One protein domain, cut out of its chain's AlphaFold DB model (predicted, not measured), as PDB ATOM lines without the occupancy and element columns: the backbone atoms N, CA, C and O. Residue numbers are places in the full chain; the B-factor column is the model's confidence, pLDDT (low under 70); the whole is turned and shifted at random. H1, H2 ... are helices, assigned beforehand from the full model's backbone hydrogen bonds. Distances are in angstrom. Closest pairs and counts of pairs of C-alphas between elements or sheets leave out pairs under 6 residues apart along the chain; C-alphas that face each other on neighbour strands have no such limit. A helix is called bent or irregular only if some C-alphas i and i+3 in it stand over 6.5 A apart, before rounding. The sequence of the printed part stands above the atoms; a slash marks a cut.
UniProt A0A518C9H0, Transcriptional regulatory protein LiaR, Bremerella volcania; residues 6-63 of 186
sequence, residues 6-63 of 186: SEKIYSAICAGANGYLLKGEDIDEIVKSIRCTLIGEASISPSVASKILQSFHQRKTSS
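AT A GLANCE: This is residues 6 to 63 of the 186 residues of the protein "Transcriptional regulatory protein LiaR" of Bremerella volcania (UniProt A0A518C9H0). Two helices set about at right angles, H1 and H3, make one end of an elongated, thin body, and a third helix, H2, makes the other end without touching either of them. Between the two ends run the links, which come side by side in a short parallel pairing of residues 19 to 20 with residues 43 to 44, while residues 57 to 63 stick out past H1 as a free end. The printed part has 58 residues with three named helices, H1, H2 and H3 in that order along the chain, and no named strand; the class is all helix. The whole is only just loose, close to compact, with a radius of gyration of the C-alphas of 12.6 A, and its C-alphas span 39 by 22 by 14 A.

HOW THE PARTS SIT: H1, residues 6 to 14, touches H3, residues 46 to 61, with 6 pairs of C-alphas within 8 A. Their closest C-alphas are those of Ser 6 and Lys 51, 6.3 A apart. Their lines stand about perpendicular, at 89 degrees, and the centres are 10.7 A apart. H3 touches H1 with residues 48 to 55 alone. H2, residues 27 to 39, is apart from H1 and also apart from H3. In H1, H2 and H3 every O i to N i+4 pair of the backbone is within hydrogen-bond range.

IN THESE COORDINATES: H1 begins at Ser 6, with its C-alpha at (11.476, -41.850, -21.128), and ends at Cys 14, 12.4 A away from C-alpha to C-alpha. H2 runs from Ile 27, with its C-alpha at (25.683, -24.761, -14.462), to Ile 39 and is 19.0 A long from first to last C-alpha. H3, the longest helix with 16 residues, runs from Pro 46 to Thr 61, 23.4 A from first to last C-alpha, and its last C-alpha is at (-0.277, -52.381, -16.019). No helix is bent or irregular.

THE WHOLE: The two C-alphas farthest apart are those of Asp 28 and Ser 63, at 40.3 A, while the C-alphas of Ser 6 and Ser 63 are 18.2 A apart. The printed part has no cut. The link from H1 to H2, residues 15 to 26, is long, with 12 residues, and the link from H2 to H3 is short, with 6 residues. Residues 57 to 63, of which 57 to 61 belong to H3, stand free. The mean pLDDT of the printed part is 74.4, and the values under 70 fall at residues 6 to 7, residue 24 and residues 55 to 63.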
ATOM      1  N   SER A   6      11.821 -41.112 -22.351       65.88
ATOM      2  CA  SER A   6      11.476 -41.850 -21.128       65.88
ATOM      3  C   SER A   6      12.049 -43.279 -21.138       65.88
ATOM      4  O   SER A   6      12.610 -43.742 -20.141       65.88
ATOM      5  N   GLU A   7      12.016 -43.955 -22.292       69.94
ATOM      6  CA  GLU A   7      12.628 -45.279 -22.467       69.94
ATOM      7  C   GLU A   7      14.160 -45.248 -22.455       69.94
ATOM      8  O   GLU A   7      14.789 -46.154 -21.903       69.94
ATOM      9  N   LYS A   8      14.779 -44.203 -23.022       74.50
ATOM     10  CA  LYS A   8      16.242 -44.068 -23.035       74.50
ATOM     11  C   LYS A   8      16.774 -43.799 -21.635       74.50
ATOM     12  O   LYS A   8      17.718 -44.468 -21.221       74.50
ATOM     13  N   ILE A   9      16.120 -42.909 -20.889       76.44
ATOM     14  CA  ILE A   9      16.406 -42.636 -19.474       76.44
ATOM     15  C   ILE A   9      16.344 -43.942 -18.676       76.44
ATOM     16  O   ILE A   9      17.289 -44.289 -17.969       76.44
ATOM     17  N   TYR A  10      15.262 -44.705 -18.842       75.81
ATOM     18  CA  TYR A  10      15.099 -45.994 -18.176       75.81
ATOM     19  C   TYR A  10      16.215 -46.984 -18.542       75.81
ATOM     20  O   TYR A  10      16.784 -47.633 -17.662       75.81
ATOM     21  N   SER A  11      16.550 -47.093 -19.831       75.12
ATOM     22  CA  SER A  11      17.601 -47.998 -20.307       75.12
ATOM     23  C   SER A  11      18.987 -47.622 -19.775       75.12
ATOM     24  O   SER A  11      19.743 -48.510 -19.390       75.12
ATOM     25  N   ALA A  12      19.289 -46.325 -19.666       79.19
ATOM     26  CA  ALA A  12      20.541 -45.822 -19.114       79.19
ATOM     27  C   ALA A  12      20.667 -46.157 -17.622       79.19
ATOM     28  O   ALA A  12      21.701 -46.656 -17.185       79.19
ATOM     29  N   ILE A  13      19.591 -45.975 -16.851       79.06
ATOM     30  CA  ILE A  13      19.561 -46.349 -15.429       79.06
ATOM     31  C   ILE A  13      19.724 -47.863 -15.266       79.06
ATOM     32  O   ILE A  13      20.514 -48.311 -14.441       79.06
ATOM     33  N   CYS A  14      19.040 -48.669 -16.085       77.00
ATOM     34  CA  CYS A  14      19.193 -50.128 -16.055       77.00
ATOM     35  C   CYS A  14      20.603 -50.594 -16.449       77.00
ATOM     36  O   CYS A  14      21.048 -51.637 -15.977       77.00
ATOM     37  N   ALA A  15      21.301 -49.832 -17.293       81.00
ATOM     38  CA  ALA A  15      22.698 -50.070 -17.646       81.00
ATOM     39  C   ALA A  15      23.685 -49.653 -16.535       81.00
ATOM     40  O   ALA A  15      24.881 -49.898 -16.671       81.00
ATOM     41  N   GLY A  16      23.196 -49.063 -15.438       77.00
ATOM     42  CA  GLY A  16      24.000 -48.664 -14.284       77.00
ATOM     43  C   GLY A  16      24.347 -47.177 -14.232       77.00
ATOM     44  O   GLY A  16      25.272 -46.810 -13.514       77.00
ATOM     45  N   ALA A  17      23.644 -46.309 -14.966       80.44
ATOM     46  CA  ALA A  17      23.837 -44.869 -14.826       80.44
ATOM     47  C   ALA A  17      23.481 -44.399 -13.403       80.44
ATOM     48  O   ALA A  17      22.386 -44.662 -12.905       80.44
ATOM     49  N   ASN A  18      24.393 -43.657 -12.770       72.62
ATOM     50  CA  ASN A  18      24.194 -43.078 -11.438       72.62
ATOM     51  C   ASN A  18      23.289 -41.831 -11.436       72.62
ATOM     52  O   ASN A  18      22.844 -41.414 -10.373       72.62
ATOM     53  N   GLY A  19      23.005 -41.223 -12.589       75.06
ATOM     54  CA  GLY A  19      22.217 -39.993 -12.674       75.06
ATOM     55  C   GLY A  19      21.833 -39.626 -14.105       75.06
ATOM     56  O   GLY A  19      22.351 -40.209 -15.061       75.06
ATOM     57  N   TYR A  20      20.910 -38.674 -14.255       77.38
ATOM     58  CA  TYR A  20      20.464 -38.169 -15.558       77.38
ATOM     59  C   TYR A  20      20.085 -36.687 -15.458       77.38
ATOM     60  O   TYR A  20      19.213 -36.322 -14.663       77.38
ATOM     61  N   LEU A  21      20.719 -35.862 -16.297       77.06
ATOM     62  CA  LEU A  21      20.542 -34.408 -16.353       77.06
ATOM     63  C   LEU A  21      19.952 -34.009 -17.702       77.06
ATOM     64  O   LEU A  21      20.306 -34.576 -18.742       77.06
ATOM     65  N   LEU A  22      19.057 -33.026 -17.697       76.06
ATOM     66  CA  LEU A  22      18.489 -32.495 -18.930       76.06
ATOM     67  C   LEU A  22      19.349 -31.363 -19.494       76.06
ATOM     68  O   LEU A  22      19.928 -30.552 -18.775       76.06
ATOM     69  N   LYS A  23      19.398 -31.284 -20.827       70.56
ATOM     70  CA  LYS A  23      20.030 -30.173 -21.538       70.56
ATOM     71  C   LYS A  23      19.202 -28.907 -21.293       70.56
ATOM     72  O   LYS A  23      18.172 -28.723 -21.937       70.56
ATOM     73  N   GLY A  24      19.637 -28.081 -20.346       69.56
ATOM     74  CA  GLY A  24      18.930 -26.873 -19.909       69.56
ATOM     75  C   GLY A  24      18.998 -26.604 -18.405       69.56
ATOM     76  O   GLY A  24      18.473 -25.585 -17.978       69.56
ATOM     77  N   GLU A  25      19.613 -27.491 -17.621       70.12
ATOM     78  CA  GLU A  25      19.879 -27.247 -16.198       70.12
ATOM     79  C   GLU A  25      20.984 -26.209 -15.993       70.12
ATOM     80  O   GLU A  25      21.896 -26.069 -16.818       70.12
ATOM     81  N   ASP A  26      20.888 -25.484 -14.880       79.69
ATOM     82  CA  ASP A  26      21.855 -24.456 -14.524       79.69
ATOM     83  C   ASP A  26      23.240 -25.074 -14.299       79.69
ATOM     84  O   ASP A  26      23.389 -26.194 -13.802       79.69
ATOM     85  N   ILE A  27      24.290 -24.315 -14.620       82.56
ATOM     86  CA  ILE A  27      25.683 -24.761 -14.462       82.56
ATOM     87  C   ILE A  27      25.952 -25.210 -13.015       82.56
ATOM     88  O   ILE A  27      26.643 -26.204 -12.788       82.56
ATOM     89  N   ASP A  28      25.349 -24.530 -12.039       83.00
ATOM     90  CA  ASP A  28      25.475 -24.870 -10.623       83.00
ATOM     91  C   ASP A  28      24.847 -26.227 -10.276       83.00
ATOM     92  O   ASP A  28      25.384 -26.959  -9.441       83.00
ATOM     93  N   GLU A  29      23.731 -26.593 -10.909       78.25
ATOM     94  CA  GLU A  29      23.091 -27.901 -10.726       78.25
ATOM     95  C   GLU A  29      23.943 -29.018 -11.326       78.25
ATOM     96  O   GLU A  29      24.150 -30.053 -10.687       78.25
ATOM     97  N   ILE A  30      24.549 -28.770 -12.488       80.69
ATOM     98  CA  ILE A  30      25.488 -29.706 -13.109       80.69
ATOM     99  C   ILE A  30      26.697 -29.926 -12.191       80.69
ATOM    100  O   ILE A  30      27.055 -31.068 -11.900       80.69
ATOM    101  N   VAL A  31      27.305 -28.863 -11.659       85.06
ATOM    102  CA  VAL A  31      28.447 -28.986 -10.736       85.06
ATOM    103  C   VAL A  31      28.056 -29.743  -9.462       85.06
ATOM    104  O   VAL A  31      28.820 -30.592  -8.992       85.06
ATOM    105  N   LYS A  32      26.864 -29.486  -8.909       83.38
ATOM    106  CA  LYS A  32      26.333 -30.237  -7.760       83.38
ATOM    107  C   LYS A  32      26.159 -31.719  -8.087       83.38
ATOM    108  O   LYS A  32      26.604 -32.556  -7.308       83.38
ATOM    109  N   SER A  33      25.592 -32.050  -9.245       79.62
ATOM    110  CA  SER A  33      25.352 -33.437  -9.660       79.62
ATOM    111  C   SER A  33      26.645 -34.255  -9.789       79.62
ATOM    112  O   SER A  33      26.702 -35.408  -9.351       79.62
ATOM    113  N   ILE A  34      27.717 -33.639 -10.302       82.62
ATOM    114  CA  ILE A  34      29.045 -34.255 -10.399       82.62
ATOM    115  C   ILE A  34      29.583 -34.550  -8.997       82.62
ATOM    116  O   ILE A  34      30.052 -35.655  -8.732       82.62
ATOM    117  N   ARG A  35      29.471 -33.588  -8.071       85.94
ATOM    118  CA  ARG A  35      29.914 -33.764  -6.679       85.94
ATOM    119  C   ARG A  35      29.134 -34.864  -5.959       85.94
ATOM    120  O   ARG A  35      29.757 -35.692  -5.305       85.94
ATOM    121  N   CYS A  36      27.813 -34.917  -6.121       81.81
ATOM    122  CA  CYS A  36      26.976 -35.993  -5.576       81.81
ATOM    123  C   CYS A  36      27.405 -37.366  -6.113       81.81
ATOM    124  O   CYS A  36      27.610 -38.298  -5.337       81.81
ATOM    125  N   THR A  37      27.651 -37.468  -7.424       82.38
ATOM    126  CA  THR A  37      28.073 -38.726  -8.064       82.38
ATOM    127  C   THR A  37      29.416 -39.221  -7.517       82.38
ATOM    128  O   THR A  37      29.586 -40.419  -7.301       82.38
ATOM    129  N   LEU A  38      30.354 -38.313  -7.219       82.38
ATOM    130  CA  LEU A  38      31.646 -38.655  -6.606       82.38
ATOM    131  C   LEU A  38      31.518 -39.216  -5.179       82.38
ATOM    132  O   LEU A  38      32.378 -39.983  -4.751       82.38
ATOM    133  N   ILE A  39      30.454 -38.864  -4.454       84.12
ATOM    134  CA  ILE A  39      30.163 -39.353  -3.093       84.12
ATOM    135  C   ILE A  39      29.344 -40.664  -3.143       84.12
ATOM    136  O   ILE A  39      29.113 -41.308  -2.121       84.12
ATOM    137  N   GLY A  40      28.955 -41.111  -4.342       75.38
ATOM    138  CA  GLY A  40      28.112 -42.290  -4.552       75.38
ATOM    139  C   GLY A  40      26.613 -41.997  -4.446       75.38
ATOM    140  O   GLY A  40      25.812 -42.930  -4.403       75.38
ATOM    141  N   GLU A  41      26.223 -40.722  -4.421       77.31
ATOM    142  CA  GLU A  41      24.825 -40.306  -4.452       77.31
ATOM    143  C   GLU A  41      24.336 -40.168  -5.894       77.31
ATOM    144  O   GLU A  41      25.020 -39.631  -6.767       77.31
ATOM    145  N   ALA A  42      23.117 -40.642  -6.144       74.50
ATOM    146  CA  ALA A  42      22.470 -40.474  -7.432       74.50
ATOM    147  C   ALA A  42      21.859 -39.072  -7.541       74.50
ATOM    148  O   ALA A  42      21.076 -38.664  -6.684       74.50
ATOM    149  N   SER A  43      22.178 -38.351  -8.616       73.19
ATOM    150  CA  SER A  43      21.579 -37.049  -8.923       73.19
ATOM    151  C   SER A  43      20.665 -37.186 -10.138       73.19
ATOM    152  O   SER A  43      21.106 -37.526 -11.238       73.19
ATOM    153  N   ILE A  44      19.363 -36.994  -9.925       75.69
ATOM    154  CA  ILE A  44      18.340 -37.086 -10.969       75.69
ATOM    155  C   ILE A  44      17.474 -35.836 -10.883       75.69
ATOM    156  O   ILE A  44      16.956 -35.510  -9.815       75.69
ATOM    157  N   SER A  45      17.278 -35.175 -12.023       74.19
ATOM    158  CA  SER A  45      16.363 -34.039 -12.139       74.19
ATOM    159  C   SER A  45      14.947 -34.417 -11.669       74.19
ATOM    160  O   SER A  45      14.441 -35.468 -12.082       74.19
ATOM    161  N   PRO A  46      14.239 -33.586 -10.879       71.06
ATOM    162  CA  PRO A  46      12.880 -33.895 -10.407       71.06
ATOM    163  C   PRO A  46      11.893 -34.229 -11.540       71.06
ATOM    164  O   PRO A  46      11.023 -35.099 -11.412       71.06
ATOM    165  N   SER A  47      12.063 -33.566 -12.686       71.00
ATOM    166  CA  SER A  47      11.275 -33.791 -13.901       71.00
ATOM    167  C   SER A  47      11.515 -35.183 -14.506       71.00
ATOM    168  O   SER A  47      10.577 -35.860 -14.931       71.00
ATOM    169  N   VAL A  48      12.762 -35.652 -14.482       75.38
ATOM    170  CA  VAL A  48      13.185 -36.968 -14.970       75.38
ATOM    171  C   VAL A  48      12.756 -38.064 -13.995       75.38
ATOM    172  O   VAL A  48      12.228 -39.090 -14.424       75.38
ATOM    173  N   ALA A  49      12.888 -37.826 -12.689       76.75
ATOM    174  CA  ALA A  49      12.431 -38.741 -11.643       76.75
ATOM    175  C   ALA A  49      10.925 -39.026 -11.759       76.75
ATOM    176  O   ALA A  49      10.500 -40.182 -11.700       76.75
ATOM    177  N   SER A  50      10.123 -37.990 -12.021       78.00
ATOM    178  CA  SER A  50       8.677 -38.122 -12.234       78.00
ATOM    179  C   SER A  50       8.343 -38.987 -13.455       78.00
ATOM    180  O   SER A  50       7.478 -39.861 -13.375       78.00
ATOM    181  N   LYS A  51       9.071 -38.815 -14.567       76.44
ATOM    182  CA  LYS A  51       8.911 -39.643 -15.777       76.44
ATOM    183  C   LYS A  51       9.287 -41.103 -15.535       76.44
ATOM    184  O   LYS A  51       8.567 -42.007 -15.954       76.44
ATOM    185  N   ILE A  52      10.384 -41.340 -14.817       77.50
ATOM    186  CA  ILE A  52      10.808 -42.689 -14.430       77.50
ATOM    187  C   ILE A  52       9.705 -43.359 -13.607       77.50
ATOM    188  O   ILE A  52       9.276 -44.465 -13.937       77.50
ATOM    189  N   LEU A  53       9.180 -42.676 -12.587       77.94
ATOM    190  CA  LEU A  53       8.096 -43.193 -11.751       77.94
ATOM    191  C   LEU A  53       6.827 -43.492 -12.562       77.94
ATOM    192  O   LEU A  53       6.210 -44.535 -12.354       77.94
ATOM    193  N   GLN A  54       6.447 -42.643 -13.517       76.00
ATOM    194  CA  GLN A  54       5.310 -42.913 -14.409       76.00
ATOM    195  C   GLN A  54       5.539 -44.148 -15.291       76.00
ATOM    196  O   GLN A  54       4.639 -44.981 -15.420       76.00
ATOM    197  N   SER A  55       6.751 -44.325 -15.827       69.56
ATOM    198  CA  SER A  55       7.093 -45.502 -16.637       69.56
ATOM    199  C   SER A  55       6.995 -46.813 -15.841       69.56
ATOM    200  O   SER A  55       6.543 -47.832 -16.367       69.56
ATOM    201  N   PHE A  56       7.327 -46.788 -14.544       68.62
ATOM    202  CA  PHE A  56       7.149 -47.941 -13.658       68.62
ATOM    203  C   PHE A  56       5.673 -48.281 -13.418       68.62
ATOM    204  O   PHE A  56       5.330 -49.464 -13.358       68.62
ATOM    205  N   HIS A  57       4.799 -47.276 -13.312       67.69
ATOM    206  CA  HIS A  57       3.358 -47.499 -13.171       67.69
ATOM    207  C   HIS A  57       2.743 -48.082 -14.450       67.69
ATOM    208  O   HIS A  57       2.019 -49.071 -14.367       67.69
ATOM    209  N   GLN A  58       3.095 -47.559 -15.629       61.12
ATOM    210  CA  GLN A  58       2.601 -48.083 -16.914       61.12
ATOM    211  C   GLN A  58       3.115 -49.493 -17.226       61.12
ATOM    212  O   GLN A  58       2.407 -50.313 -17.809       61.12
ATOM    213  N   ARG A  59       4.349 -49.824 -16.832       57.72
ATOM    214  CA  ARG A  59       4.889 -51.160 -17.109       57.72
ATOM    215  C   ARG A  59       4.256 -52.237 -16.218       57.72
ATOM    216  O   ARG A  59       4.068 -53.351 -16.699       57.72
ATOM    217  N   LYS A  60       3.848 -51.896 -14.985       54.69
ATOM    218  CA  LYS A  60       3.046 -52.783 -14.117       54.69
ATOM    219  C   LYS A  60       1.645 -53.060 -14.666       54.69
ATOM    220  O   LYS A  60       1.123 -54.137 -14.428       54.69
ATOM    221  N   THR A  61       1.037 -52.131 -15.403       51.03
ATOM    222  CA  THR A  61      -0.277 -52.381 -16.019       51.03
ATOM    223  C   THR A  61      -0.169 -53.186 -17.314       51.03
ATOM    224  O   THR A  61      -1.122 -53.845 -17.705       51.03
ATOM    225  N   SER A  62       0.998 -53.192 -17.969       52.50
ATOM    226  CA  SER A  62       1.239 -53.984 -19.187       52.50
ATOM    227  C   SER A  62       1.649 -55.445 -18.948       52.50
ATOM    228  O   SER A  62       1.824 -56.191 -19.914       52.50
ATOM    229  N   SER A  63       1.875 -55.852 -17.692       52.62
ATOM    230  CA  SER A  63       2.414 -57.181 -17.372       52.62
ATOM    231  C   SER A  63       1.389 -58.309 -17.267       52.62
ATOM    232  O   SER A  63       1.829 -59.453 -17.324       52.62
TER     233      SER A  63